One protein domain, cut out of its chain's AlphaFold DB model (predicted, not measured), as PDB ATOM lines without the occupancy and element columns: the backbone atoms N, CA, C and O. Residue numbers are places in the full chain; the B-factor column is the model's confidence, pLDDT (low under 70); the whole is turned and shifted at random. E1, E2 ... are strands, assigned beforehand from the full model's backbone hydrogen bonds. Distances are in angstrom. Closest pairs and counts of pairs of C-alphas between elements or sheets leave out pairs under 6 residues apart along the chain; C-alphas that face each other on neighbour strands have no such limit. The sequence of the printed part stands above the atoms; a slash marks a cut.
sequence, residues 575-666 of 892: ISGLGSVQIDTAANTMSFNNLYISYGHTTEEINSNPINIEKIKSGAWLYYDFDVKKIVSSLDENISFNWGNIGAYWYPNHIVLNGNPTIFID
ATOM      1  N   ILE A 575     165.977 169.047 170.023       72.75
ATOM      2  CA  ILE A 575     164.950 168.468 169.155       72.75
ATOM      3  C   ILE A 575     163.775 167.980 170.010       72.75
ATOM      4  O   ILE A 575     163.953 167.228 170.974       72.75
ATOM      5  N   SER A 576     162.563 168.388 169.636       65.75
ATOM      6  CA  SER A 576     161.315 168.096 170.342       65.75
ATOM      7  C   SER A 576     160.157 167.770 169.383       65.75
ATOM      8  O   SER A 576     160.290 167.854 168.160       65.75
ATOM      9  N   GLY A 577     159.012 167.365 169.939       67.19
ATOM     10  CA  GLY A 577     157.810 166.977 169.190       67.19
ATOM     11  C   GLY A 577     157.552 165.466 169.164       67.19
ATOM     12  O   GLY A 577     158.373 164.663 169.601       67.19
ATOM     13  N   LEU A 578     156.379 165.084 168.649       70.06
ATOM     14  CA  LEU A 578     155.924 163.685 168.534       70.06
ATOM     15  C   LEU A 578     156.353 163.008 167.217       70.06
ATOM     16  O   LEU A 578     155.935 161.888 166.926       70.06
ATOM     17  N   GLY A 579     157.153 163.704 166.409       81.88
ATOM     18  CA  GLY A 579     157.670 163.231 165.135       81.88
ATOM     19  C   GLY A 579     158.766 162.168 165.241       81.88
ATOM     20  O   GLY A 579     159.012 161.564 166.289       81.88
ATOM     21  N   SER A 580     159.450 161.935 164.121       88.12
ATOM     22  CA  SER A 580     160.529 160.948 164.054       88.12
ATOM     23  C   SER A 580     161.651 161.317 163.094       88.12
ATOM     24  O   SER A 580     161.434 162.002 162.094       88.12
ATOM     25  N   VAL A 581     162.848 160.810 163.392       89.69
ATOM     26  CA  VAL A 581     163.982 160.807 162.463       89.69
ATOM     27  C   VAL A 581     163.973 159.485 161.706       89.69
ATOM     28  O   VAL A 581     163.887 158.423 162.322       89.69
ATOM     29  N   GLN A 582     164.049 159.546 160.381       90.38
ATOM     30  CA  GLN A 582     164.044 158.389 159.486       90.38
ATOM     31  C   GLN A 582     165.384 158.324 158.755       90.38
ATOM     32  O   GLN A 582     165.691 159.224 157.973       90.38
ATOM     33  N   ILE A 583     166.174 157.281 159.009       89.25
ATOM     34  CA  ILE A 583     167.428 156.987 158.309       89.25
ATOM     35  C   ILE A 583     167.187 155.800 157.374       89.25
ATOM     36  O   ILE A 583     166.813 154.716 157.821       89.25
ATOM     37  N   ASP A 584     167.422 156.007 156.083       87.88
ATOM     38  CA  ASP A 584     167.406 154.982 155.042       87.88
ATOM     39  C   ASP A 584     168.836 154.804 154.521       87.88
ATOM     40  O   ASP A 584     169.394 155.704 153.882       87.88
ATOM     41  N   THR A 585     169.438 153.651 154.823       84.62
ATOM     42  CA  THR A 585     170.822 153.334 154.438       84.62
ATOM     43  C   THR A 585     170.962 152.881 152.984       84.62
ATOM     44  O   THR A 585     172.071 152.870 152.460       84.62
ATOM     45  N   ALA A 586     169.859 152.562 152.296       83.00
ATOM     46  CA  ALA A 586     169.855 152.164 150.889       83.00
ATOM     47  C   ALA A 586     169.636 153.363 149.950       83.00
ATOM     48  O   ALA A 586     170.271 153.458 148.901       83.00
ATOM     49  N   ALA A 587     168.776 154.307 150.340       85.06
ATOM     50  CA  ALA A 587     168.633 155.608 149.686       85.06
ATOM     51  C   ALA A 587     169.716 156.616 150.117       85.06
ATOM     52  O   ALA A 587     169.818 157.696 149.533       85.06
ATOM     53  N   ASN A 588     170.509 156.281 151.142       86.19
ATOM     54  CA  ASN A 588     171.482 157.160 151.788       86.19
ATOM     55  C   ASN A 588     170.870 158.492 152.264       86.19
ATOM     56  O   ASN A 588     171.435 159.562 152.020       86.19
ATOM     57  N   THR A 589     169.724 158.455 152.955       89.50
ATOM     58  CA  THR A 589     169.037 159.673 153.427       89.50
ATOM     59  C   THR A 589     168.687 159.665 154.913       89.50
ATOM     60  O   THR A 589     168.370 158.627 155.482       89.50
ATOM     61  N   MET A 590     168.712 160.848 155.535       90.00
ATOM     62  CA  MET A 590     168.205 161.108 156.885       90.00
ATOM     63  C   MET A 590     167.173 162.240 156.830       90.00
ATOM     64  O   MET A 590     167.482 163.339 156.372       90.00
ATOM     65  N   SER A 591     165.948 161.973 157.285       89.94
ATOM     66  CA  SER A 591     164.808 162.906 157.247       89.94
ATOM     67  C   SER A 591     164.263 163.167 158.651       89.94
ATOM     68  O   SER A 591     164.236 162.255 159.475       89.94
ATOM     69  N   PHE A 592     163.807 164.393 158.914       89.06
ATOM     70  CA  PHE A 592     163.261 164.827 160.203       89.06
ATOM     71  C   PHE A 592     161.786 165.187 160.011       89.06
ATOM     72  O   PHE A 592     161.465 166.229 159.450       89.06
ATOM     73  N   ASN A 593     160.885 164.305 160.442       87.00
ATOM     74  CA  ASN A 593     159.464 164.378 160.100       87.00
ATOM     75  C   ASN A 593     158.648 164.803 161.328       87.00
ATOM     76  O   ASN A 593     158.640 164.073 162.319       87.00
ATOM     77  N   ASN A 594     157.935 165.931 161.250       82.19
ATOM     78  CA  ASN A 594     157.103 166.508 162.324       82.19
ATOM     79  C   ASN A 594     157.879 166.750 163.641       82.19
ATOM     80  O   ASN A 594     157.378 166.490 164.740       82.19
ATOM     81  N   LEU A 595     159.131 167.198 163.520       79.94
ATOM     82  CA  LEU A 595     160.016 167.534 164.635       79.94
ATOM     83  C   LEU A 595     160.306 169.035 164.657       79.94
ATOM     84  O   LEU A 595     160.396 169.683 163.615       79.94
ATOM     85  N   TYR A 596     160.496 169.561 165.861       78.25
ATOM     86  CA  TYR A 596     160.798 170.962 166.131       78.25
ATOM     87  C   TYR A 596     162.190 171.090 166.741       78.25
ATOM     88  O   TYR A 596     162.659 170.180 167.425       78.25
ATOM     89  N   ILE A 597     162.841 172.225 166.512       72.50
ATOM     90  CA  ILE A 597     164.113 172.599 167.122       72.50
ATOM     91  C   ILE A 597     163.918 173.833 168.005       72.50
ATOM     92  O   ILE A 597     163.340 174.832 167.577       72.50
ATOM     93  N   SER A 598     164.390 173.749 169.245       63.06
ATOM     94  CA  SER A 598     164.249 174.769 170.285       63.06
ATOM     95  C   SER A 598     165.620 175.298 170.698       63.06
ATOM     96  O   SER A 598     166.512 174.510 171.011       63.06
ATOM     97  N   TYR A 599     165.798 176.619 170.706       57.44
ATOM     98  CA  TYR A 599     167.063 177.284 171.043       57.44
ATOM     99  C   TYR A 599     166.801 178.702 171.575       57.44
ATOM    100  O   TYR A 599     165.982 179.437 171.026       57.44
ATOM    101  N   GLY A 600     167.462 179.091 172.670       54.91
ATOM    102  CA  GLY A 600     167.113 180.311 173.411       54.91
ATOM    103  C   GLY A 600     165.623 180.345 173.792       54.91
ATOM    104  O   GLY A 600     165.147 179.486 174.532       54.91
ATOM    105  N   HIS A 601     164.883 181.323 173.259       44.62
ATOM    106  CA  HIS A 601     163.417 181.415 173.365       44.62
ATOM    107  C   HIS A 601     162.671 181.027 172.072       44.62
ATOM    108  O   HIS A 601     161.442 181.082 172.029       44.62
ATOM    109  N   THR A 602     163.391 180.631 171.023       51.94
ATOM    110  CA  THR A 602     162.829 180.243 169.726       51.94
ATOM    111  C   THR A 602     162.459 178.762 169.723       51.94
ATOM    112  O   THR A 602     163.133 177.928 170.328       51.94
ATOM    113  N   THR A 603     161.386 178.405 169.019       61.88
ATOM    114  CA  THR A 603     161.096 177.022 168.623       61.88
ATOM    115  C   THR A 603     160.463 177.029 167.241       61.88
ATOM    116  O   THR A 603     159.495 177.753 167.017       61.88
ATOM    117  N   GLU A 604     161.008 176.242 166.316       72.25
ATOM    118  CA  GLU A 604     160.524 176.164 164.936       72.25
ATOM    119  C   GLU A 604     160.586 174.746 164.363       72.25
ATOM    120  O   GLU A 604     161.288 173.881 164.878       72.25
ATOM    121  N   GLU A 605     159.804 174.480 163.320       79.94
ATOM    122  CA  GLU A 605     159.738 173.167 162.671       79.94
ATOM    123  C   GLU A 605     160.978 172.911 161.799       79.94
ATOM    124  O   GLU A 605     161.407 173.779 161.031       79.94
ATOM    125  N   ILE A 606     161.532 171.697 161.874       82.00
ATOM    126  CA  ILE A 606     162.724 171.271 161.127       82.00
ATOM    127  C   ILE A 606     162.355 171.017 159.654       82.00
ATOM    128  O   ILE A 606     162.247 169.885 159.189       82.00
ATOM    129  N   ASN A 607     162.181 172.098 158.892       68.00
ATOM    130  CA  ASN A 607     161.870 172.084 157.458       68.00
ATOM    131  C   ASN A 607     163.110 171.783 156.583       68.00
ATOM    132  O   ASN A 607     163.467 172.532 155.671       68.00
ATOM    133  N   SER A 608     163.791 170.669 156.865       65.44
ATOM    134  CA  SER A 608     164.962 170.206 156.114       65.44
ATOM    135  C   SER A 608     164.600 169.172 155.045       65.44
ATOM    136  O   SER A 608     163.984 168.153 155.353       65.44
ATOM    137  N   ASN A 609     165.092 169.361 153.816       73.94
ATOM    138  CA  ASN A 609     165.161 168.277 152.828       73.94
ATOM    139  C   ASN A 609     165.974 167.085 153.383       73.94
ATOM    140  O   ASN A 609     166.904 167.321 154.160       73.94
ATOM    141  N   PRO A 610     165.709 165.840 152.934       82.94
ATOM    142  CA  PRO A 610     166.479 164.668 153.347       82.94
ATOM    143  C   PRO A 610     167.991 164.858 153.148       82.94
ATOM    144  O   PRO A 610     168.465 165.150 152.047       82.94
ATOM    145  N   ILE A 611     168.751 164.696 154.230       86.25
ATOM    146  CA  ILE A 611     170.206 164.866 154.267       86.25
ATOM    147  C   ILE A 611     170.839 163.631 153.629       86.25
ATOM    148  O   ILE A 611     170.521 162.514 154.030       86.25
ATOM    149  N   ASN A 612     171.755 163.797 152.673       85.31
ATOM    150  CA  ASN A 612     172.492 162.660 152.114       85.31
ATOM    151  C   ASN A 612     173.549 162.164 153.121       85.31
ATOM    152  O   ASN A 612     174.515 162.879 153.389       85.31
ATOM    153  N   ILE A 613     173.368 160.955 153.662       82.75
ATOM    154  CA  ILE A 613     174.225 160.405 154.729       82.75
ATOM    155  C   ILE A 613     175.543 159.820 154.215       82.75
ATOM    156  O   ILE A 613     176.503 159.744 154.968       82.75
ATOM    157  N   GLU A 614     175.625 159.479 152.928       77.69
ATOM    158  CA  GLU A 614     176.845 158.972 152.276       77.69
ATOM    159  C   GLU A 614     177.972 160.025 152.265       77.69
ATOM    160  O   GLU A 614     179.159 159.703 152.260       77.69
ATOM    161  N   LYS A 615     177.593 161.310 152.307       73.00
ATOM    162  CA  LYS A 615     178.499 162.457 152.472       73.00
ATOM    163  C   LYS A 615     178.877 162.728 153.932       73.00
ATOM    164  O   LYS A 615     179.812 163.493 154.174       73.00
ATOM    165  N   ILE A 616     178.185 162.115 154.895       77.31
ATOM    166  CA  ILE A 616     178.474 162.243 156.324       77.31
ATOM    167  C   ILE A 616     179.507 161.175 156.698       77.31
ATOM    168  O   ILE A 616     179.207 159.987 156.789       77.31
ATOM    169  N   LYS A 617     180.753 161.597 156.927       75.62
ATOM    170  CA  LYS A 617     181.803 160.697 157.423       75.62
ATOM    171  C   LYS A 617     181.404 160.151 158.801       75.62
ATOM    172  O   LYS A 617     180.907 160.901 159.635       75.62
ATOM    173  N   SER A 618     181.626 158.860 159.050       78.56
ATOM    174  CA  SER A 618     181.265 158.240 160.335       78.56
ATOM    175  C   SER A 618     182.024 158.901 161.495       78.56
ATOM    176  O   SER A 618     183.244 159.044 161.424       78.56
ATOM    177  N   GLY A 619     181.298 159.324 162.532       73.19
ATOM    178  CA  GLY A 619     181.819 160.135 163.637       73.19
ATOM    179  C   GLY A 619     181.687 161.646 163.430       73.19
ATOM    180  O   GLY A 619     182.231 162.405 164.223       73.19
ATOM    181  N   ALA A 620     180.978 162.094 162.390       79.31
ATOM    182  CA  ALA A 620     180.675 163.503 162.187       79.31
ATOM    183  C   ALA A 620     179.605 164.017 163.162       79.31
ATOM    184  O   ALA A 620     178.588 163.370 163.425       79.31
ATOM    185  N   TRP A 621     179.811 165.242 163.622       79.94
ATOM    186  CA  TRP A 621     178.839 166.039 164.348       79.94
ATOM    187  C   TRP A 621     177.734 166.534 163.410       79.94
ATOM    188  O   TRP A 621     177.989 166.901 162.259       79.94
ATOM    189  N   LEU A 622     176.501 166.557 163.916       83.94
ATOM    190  CA  LEU A 622     175.326 167.106 163.248       83.94
ATOM    191  C   LEU A 622     175.024 168.497 163.811       83.94
ATOM    192  O   LEU A 622     174.976 168.697 165.028       83.94
ATOM    193  N   TYR A 623     174.761 169.445 162.920       81.81
ATOM    194  CA  TYR A 623     174.418 170.819 163.264       81.81
ATOM    195  C   TYR A 623     173.129 171.240 162.570       81.81
ATOM    196  O   TYR A 623     172.861 170.813 161.450       81.81
ATOM    197  N   TYR A 624     172.364 172.122 163.204       81.25
ATOM    198  CA  TYR A 624     171.361 172.925 162.513       81.25
ATOM    199  C   TYR A 624     171.967 174.286 162.159       81.25
ATOM    200  O   TYR A 624     172.559 174.948 163.012       81.25
ATOM    201  N   ASP A 625     171.836 174.676 160.896       81.00
ATOM    202  CA  ASP A 625     172.183 175.989 160.360       81.00
ATOM    203  C   ASP A 625     170.940 176.887 160.446       81.00
ATOM    204  O   ASP A 625     169.915 176.597 159.820       81.00
ATOM    205  N   PHE A 626     171.022 177.959 161.237       73.38
ATOM    206  CA  PHE A 626     169.877 178.835 161.520       73.38
ATOM    207  C   PHE A 626     169.631 179.903 160.447       73.38
ATOM    208  O   PHE A 626     168.528 180.450 160.393       73.38
ATOM    209  N   ASP A 627     170.607 180.164 159.570       74.69
ATOM    210  CA  ASP A 627     170.453 181.095 158.449       74.69
ATOM    211  C   ASP A 627     169.652 180.435 157.319       74.69
ATOM    212  O   ASP A 627     168.719 181.029 156.771       74.69
ATOM    213  N   VAL A 628     169.993 179.186 156.974       77.31
ATOM    214  CA  VAL A 628     169.363 178.445 155.861       77.31
ATOM    215  C   VAL A 628     168.304 177.431 156.310       77.31
ATOM    216  O   VAL A 628     167.663 176.818 155.449       77.31
ATOM    217  N   LYS A 629     168.125 177.266 157.629       78.75
ATOM    218  CA  LYS A 629     167.134 176.411 158.315       78.75
ATOM    219  C   LYS A 629     167.204 174.935 157.924       78.75
ATOM    220  O   LYS A 629     166.199 174.304 157.591       78.75
ATOM    221  N   LYS A 630     168.419 174.377 157.917       82.44
ATOM    222  CA  LYS A 630     168.694 172.987 157.505       82.44
ATOM    223  C   LYS A 630     169.688 172.313 158.430       82.44
ATOM    224  O   LYS A 630     170.494 172.965 159.079       82.44
ATOM    225  N   ILE A 631     169.661 170.988 158.413       85.88
ATOM    226  CA  ILE A 631     170.654 170.169 159.097       85.88
ATOM    227  C   ILE A 631     171.835 169.900 158.161       85.88
ATOM    228  O   ILE A 631     171.662 169.615 156.973       85.88
ATOM    229  N   VAL A 632     173.033 170.011 158.722       82.69
ATOM    230  CA  VAL A 632     174.341 169.870 158.076       82.69
ATOM    231  C   VAL A 632     175.272 169.046 158.977       82.69
ATOM    232  O   VAL A 632     174.935 168.740 160.121       82.69
ATOM    233  N   SER A 633     176.443 168.657 158.474       82.25
ATOM    234  CA  SER A 633     177.379 167.781 159.192       82.25
ATOM    235  C   SER A 633     178.837 168.183 158.987       82.25
ATOM    236  O   SER A 633     179.197 168.565 157.872       82.25
ATOM    237  N   SER A 634     179.694 167.978 159.991       77.62
ATOM    238  CA  SER A 634     181.155 168.052 159.829       77.62
ATOM    239  C   SER A 634     181.890 167.058 160.729       77.62
ATOM    240  O   SER A 634     181.349 166.617 161.736       77.62
ATOM    241  N   LEU A 635     183.138 166.725 160.385       72.94
ATOM    242  CA  LEU A 635     184.053 166.064 161.326       72.94
ATOM    243  C   LEU A 635     184.593 167.033 162.383       72.94
ATOM    244  O   LEU A 635     184.874 166.614 163.500       72.94
ATOM    245  N   ASP A 636     184.762 168.303 162.021       62.06
ATOM    246  CA  ASP A 636     185.354 169.307 162.900       62.06
ATOM    247  C   ASP A 636     184.320 169.832 163.902       62.06
ATOM    248  O   ASP A 636     183.155 170.044 163.559       62.06
ATOM    249  N   GLU A 637     184.747 170.085 165.137       54.03
ATOM    250  CA  GLU A 637     183.915 170.739 166.145       54.03
ATOM    251  C   GLU A 637     183.945 172.267 165.973       54.03
ATOM    252  O   GLU A 637     185.012 172.870 165.888       54.03
ATOM    253  N   ASN A 638     182.768 172.905 166.022       52.53
ATOM    254  CA  ASN A 638     182.587 174.370 166.081       52.53
ATOM    255  C   ASN A 638     182.958 175.140 164.791       52.53
ATOM    256  O   ASN A 638     183.513 176.235 164.838       52.53
ATOM    257  N   ILE A 639     182.605 174.585 163.629       54.28
ATOM    258  CA  ILE A 639     182.955 175.106 162.289       54.28
ATOM    259  C   ILE A 639     182.251 176.418 161.881       54.28
ATOM    260  O   ILE A 639     182.649 177.041 160.900       54.28
ATOM    261  N   SER A 640     181.191 176.837 162.578       57.00
ATOM    262  CA  SER A 640     180.449 178.075 162.282       57.00
ATOM    263  C   SER A 640     179.721 178.597 163.521       57.00
ATOM    264  O   SER A 640     179.192 177.821 164.314       57.00
ATOM    265  N   PHE A 641     179.656 179.923 163.672       53.56
ATOM    266  CA  PHE A 641     178.971 180.596 164.784       53.56
ATOM    267  C   PHE A 641     177.435 180.587 164.655       53.56
ATOM    268  O   PHE A 641     176.742 180.730 165.666       53.56
ATOM    269  N   ASN A 642     176.925 180.379 163.433       66.94
ATOM    270  CA  ASN A 642     175.502 180.234 163.096       66.94
ATOM    271  C   ASN A 642     175.082 178.760 162.928       66.94
ATOM    272  O   ASN A 642     174.014 178.475 162.385       66.94
ATOM    273  N   TRP A 643     175.911 177.812 163.381       71.69
ATOM    274  CA  TRP A 643     175.608 176.379 163.411       71.69
ATOM    275  C   TRP A 643     175.541 175.889 164.860       71.69
ATOM    276  O   TRP A 643     176.472 176.086 165.637       71.69
ATOM    277  N   GLY A 644     174.446 175.228 165.229       69.56
ATOM    278  CA  GLY A 644     174.200 174.741 166.590       69.56
ATOM    279  C   GLY A 644     174.206 173.224 166.616       69.56
ATOM    280  O   GLY A 644     173.508 172.595 165.824       69.56
ATOM    281  N   ASN A 645     175.014 172.633 167.496       74.00
ATOM    282  CA  ASN A 645     175.158 171.184 167.586       74.00
ATOM    283  C   ASN A 645     173.828 170.543 168.010       74.00
ATOM    284  O   ASN A 645     173.320 170.843 169.088       74.00
ATOM    285  N   ILE A 646     173.285 169.653 167.182       78.75
ATOM    286  CA  ILE A 646     172.062 168.885 167.475       78.75
ATOM    287  C   ILE A 646     172.352 167.413 167.789       78.75
ATOM    288  O   ILE A 646     171.409 166.657 168.015       78.75
ATOM    289  N   GLY A 647     173.618 166.986 167.773       77.00
ATOM    290  CA  GLY A 647     174.018 165.596 167.979       77.00
ATOM    291  C   GLY A 647     175.207 165.158 167.121       77.00
ATOM    292  O   GLY A 647     175.972 165.984 166.629       77.00
ATOM    293  N   ALA A 648     175.352 163.848 166.918       79.94
ATOM    294  CA  ALA A 648     176.419 163.227 166.130       79.94
ATOM    295  C   ALA A 648     175.965 161.918 165.470       79.94
ATOM    296  O   ALA A 648     175.087 161.219 165.985       79.94
ATOM    297  N   TYR A 649     176.587 161.573 164.338       81.62
ATOM    298  CA  TYR A 649     176.258 160.401 163.532       81.62
ATOM    299  C   TYR A 649     177.483 159.538 163.206       81.62
ATOM    300  O   TYR A 649     178.458 159.970 162.587       81.62
ATOM    301  N   TRP A 650     177.384 158.261 163.563       79.38
ATOM    302  CA  TRP A 650     178.335 157.209 163.238       79.38
ATOM    303  C   TRP A 650     177.671 156.249 162.253       79.38
ATOM    304  O   TRP A 650     177.002 155.281 162.629       79.38
ATOM    305  N   TYR A 651     177.857 156.547 160.965       69.44
ATOM    306  CA  TYR A 651     177.395 155.711 159.866       69.44
ATOM    307  C   TYR A 651     177.845 154.244 160.045       69.44
ATOM    308  O   TYR A 651     179.029 154.019 160.333       69.44
ATOM    309  N   PRO A 652     176.958 153.249 159.824       62.97
ATOM    310  CA  PRO A 652     175.552 153.403 159.419       62.97
ATOM    311  C   PRO A 652     174.546 153.512 160.585       62.97
ATOM    312  O   PRO A 652     173.473 154.087 160.405       62.97
ATOM    313  N   ASN A 653     174.872 152.971 161.767       67.25
ATOM    314  CA  ASN A 653     173.859 152.481 162.718       67.25
ATOM    315  C   ASN A 653     173.777 153.200 164.076       67.25
ATOM    316  O   ASN A 653     172.885 152.854 164.847       67.25
ATOM    317  N   HIS A 654     174.672 154.134 164.410       73.38
ATOM    318  CA  HIS A 654     174.664 154.796 165.724       73.38
ATOM    319  C   HIS A 654     174.503 156.310 165.571       73.38
ATOM    320  O   HIS A 654     175.228 156.968 164.824       73.38
ATOM    321  N   ILE A 655     173.530 156.871 166.281       79.38
ATOM    322  CA  ILE A 655     173.196 158.294 166.264       79.38
ATOM    323  C   ILE A 655     172.854 158.759 167.679       79.38
ATOM    324  O   ILE A 655     172.158 158.073 168.428       79.38
ATOM    325  N   VAL A 656     173.339 159.943 168.034       74.31
ATOM    326  CA  VAL A 656     172.976 160.655 169.262       74.31
ATOM    327  C   VAL A 656     172.400 161.994 168.837       74.31
ATOM    328  O   VAL A 656     172.962 162.640 167.956       74.31
ATOM    329  N   LEU A 657     171.282 162.403 169.435       77.94
ATOM    330  CA  LEU A 657     170.641 163.691 169.181       77.94
ATOM    331  C   LEU A 657     170.355 164.402 170.503       77.94
ATOM    332  O   LEU A 657     170.100 163.765 171.523       77.94
ATOM    333  N   ASN A 658     170.379 165.730 170.473       72.56
ATOM    334  CA  ASN A 658     170.132 166.577 171.631       72.56
ATOM    335  C   ASN A 658     168.618 166.671 171.856       72.56
ATOM    336  O   ASN A 658     167.937 167.512 171.280       72.56
ATOM    337  N   GLY A 659     168.074 165.745 172.644       67.25
ATOM    338  CA  GLY A 659     166.635 165.538 172.829       67.25
ATOM    339  C   GLY A 659     166.275 164.055 172.724       67.25
ATOM    340  O   GLY A 659     167.151 163.208 172.585       67.25
ATOM    341  N   ASN A 660     164.982 163.726 172.775       67.31
ATOM    342  CA  ASN A 660     164.501 162.337 172.702       67.31
ATOM    343  C   ASN A 660     163.481 162.106 171.559       67.31
ATOM    344  O   ASN A 660     162.379 161.614 171.825       67.31
ATOM    345  N   PRO A 661     163.788 162.457 170.291       79.19
ATOM    346  CA  PRO A 661     162.933 162.086 169.163       79.19
ATOM    347  C   PRO A 661     162.889 160.558 169.001       79.19
ATOM    348  O   PRO A 661     163.854 159.861 169.319       79.19
ATOM    349  N   THR A 662     161.804 160.010 168.444       83.19
ATOM    350  CA  THR A 662     161.831 158.597 168.028       83.19
ATOM    351  C   THR A 662     162.651 158.472 166.745       83.19
ATOM    352  O   THR A 662     162.359 159.131 165.752       83.19
ATOM    353  N   ILE A 663     163.673 157.619 166.753       86.62
ATOM    354  CA  ILE A 663     164.569 157.405 165.613       86.62
ATOM    355  C   ILE A 663     164.272 156.041 164.986       86.62
ATOM    356  O   ILE A 663     164.040 155.062 165.700       86.62
ATOM    357  N   PHE A 664     164.307 155.967 163.659       88.38
ATOM    358  CA  PHE A 664     164.224 154.731 162.890       88.38
ATOM    359  C   PHE A 664     165.402 154.617 161.916       88.38
ATOM    360  O   PHE A 664     165.778 155.604 161.285       88.38
ATOM    361  N   ILE A 665     165.953 153.412 161.773       87.81
ATOM    362  CA  ILE A 665     167.012 153.064 160.813       87.81
ATOM    363  C   ILE A 665     166.514 151.871 159.990       87.81
ATOM    364  O   ILE A 665     166.140 150.844 160.553       87.81
ATOM    365  N   ASP A 666     166.432 152.020 158.666       86.69
ATOM    366  CA  ASP A 666     165.825 151.054 157.731       86.69
ATOM    367  C   ASP A 666     164.419 150.577 158.166       86.69
ATOM    368  O   ASP A 666     164.062 149.397 158.033       86.69
TER     369      ASP A 666
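This is residues 575 to 666 of the 892 residues of the protein "Lj928 prophage protein" of Lactobacillus johnsonii (strain CNCM I-12250 / La1 / NCC 533) (UniProt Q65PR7). The strands form a small, loosely made and incomplete barrel: the twisted sheet E6-E5-E7-E8 curves round one side of the middle and the sheet E2-E1-E9 makes the other, with gaps between E8 and E9 and between E2 and E6. The hairpin of E3 and E4 extends from one end, and the long unnamed stretch 606 to 619 passes along the E2 to E6 gap. The printed part has 92 residues, with no named helix and nine named strands, E1 to E9 in chain order; its class is all strand, though under half of the residues, 45, are in named elements. The four-stranded sheet is antiparallel, the three-stranded one mixed, and E3-E4 antiparallel. The whole is compact, with a radius of gyration of the C-alphas of 12.2 A and spans of 36 by 30 by 20 A.

E1, residues 580 to 584, and E2, residues 589 to 593, form a hairpin at 164 degrees, with N 582 and O 591 at 2.9 A. E2 runs on into E3, residues 596 to 599, across a break of 2 residues, at 83 degrees. E3 forms a hairpin with E4, residues 602 to 605, with N 597 and O 604 at 2.8 A. Residues 611 to 612 pair antiparallel with residues 589 to 590 of E2. E5, residues 620 to 625, forms a hairpin with E6, residues 630 to 634, with N 623 and O 632 at 2.9 A. E7, residues 643 to 650, is antiparallel to E5, with N 622 and O 647 at 2.8 A; it bends by 66 degrees at residue 646. E6 and E7 are only just apart, their closest C-alphas being 8.4 A apart. E7 forms a hairpin with E8, residues 654 to 657, with N 648 and O 656 at 2.9 A. E8 is near E9, residues 662 to 665, with 5 pairs of C-alphas within 10 A. E9 is parallel to E1 at 6 degrees, with N 583 and O 664 at 2.9 A.

E1 begins at C-alpha 580 (160.529, 160.948, 164.054) and is 12.8 A long; E2 is 12.6 A and E5 15.2 A. E6 is 13.6 A, and E7, the longest, begins at C-alpha 643 (175.608, 176.379, 163.411) and is 19.4 A. E9 ends at C-alpha 665 (167.012, 153.064, 160.813).

The two C-alphas farthest apart, those of Ala 586 and His 601, are 37.4 A apart. The printed part has no cut. The link from E4 to E5, 14 residues, is long. The mean pLDDT of the printed part is 75.9; 23 residues are under 70, among them residues 598 to 603 and 636 to 642.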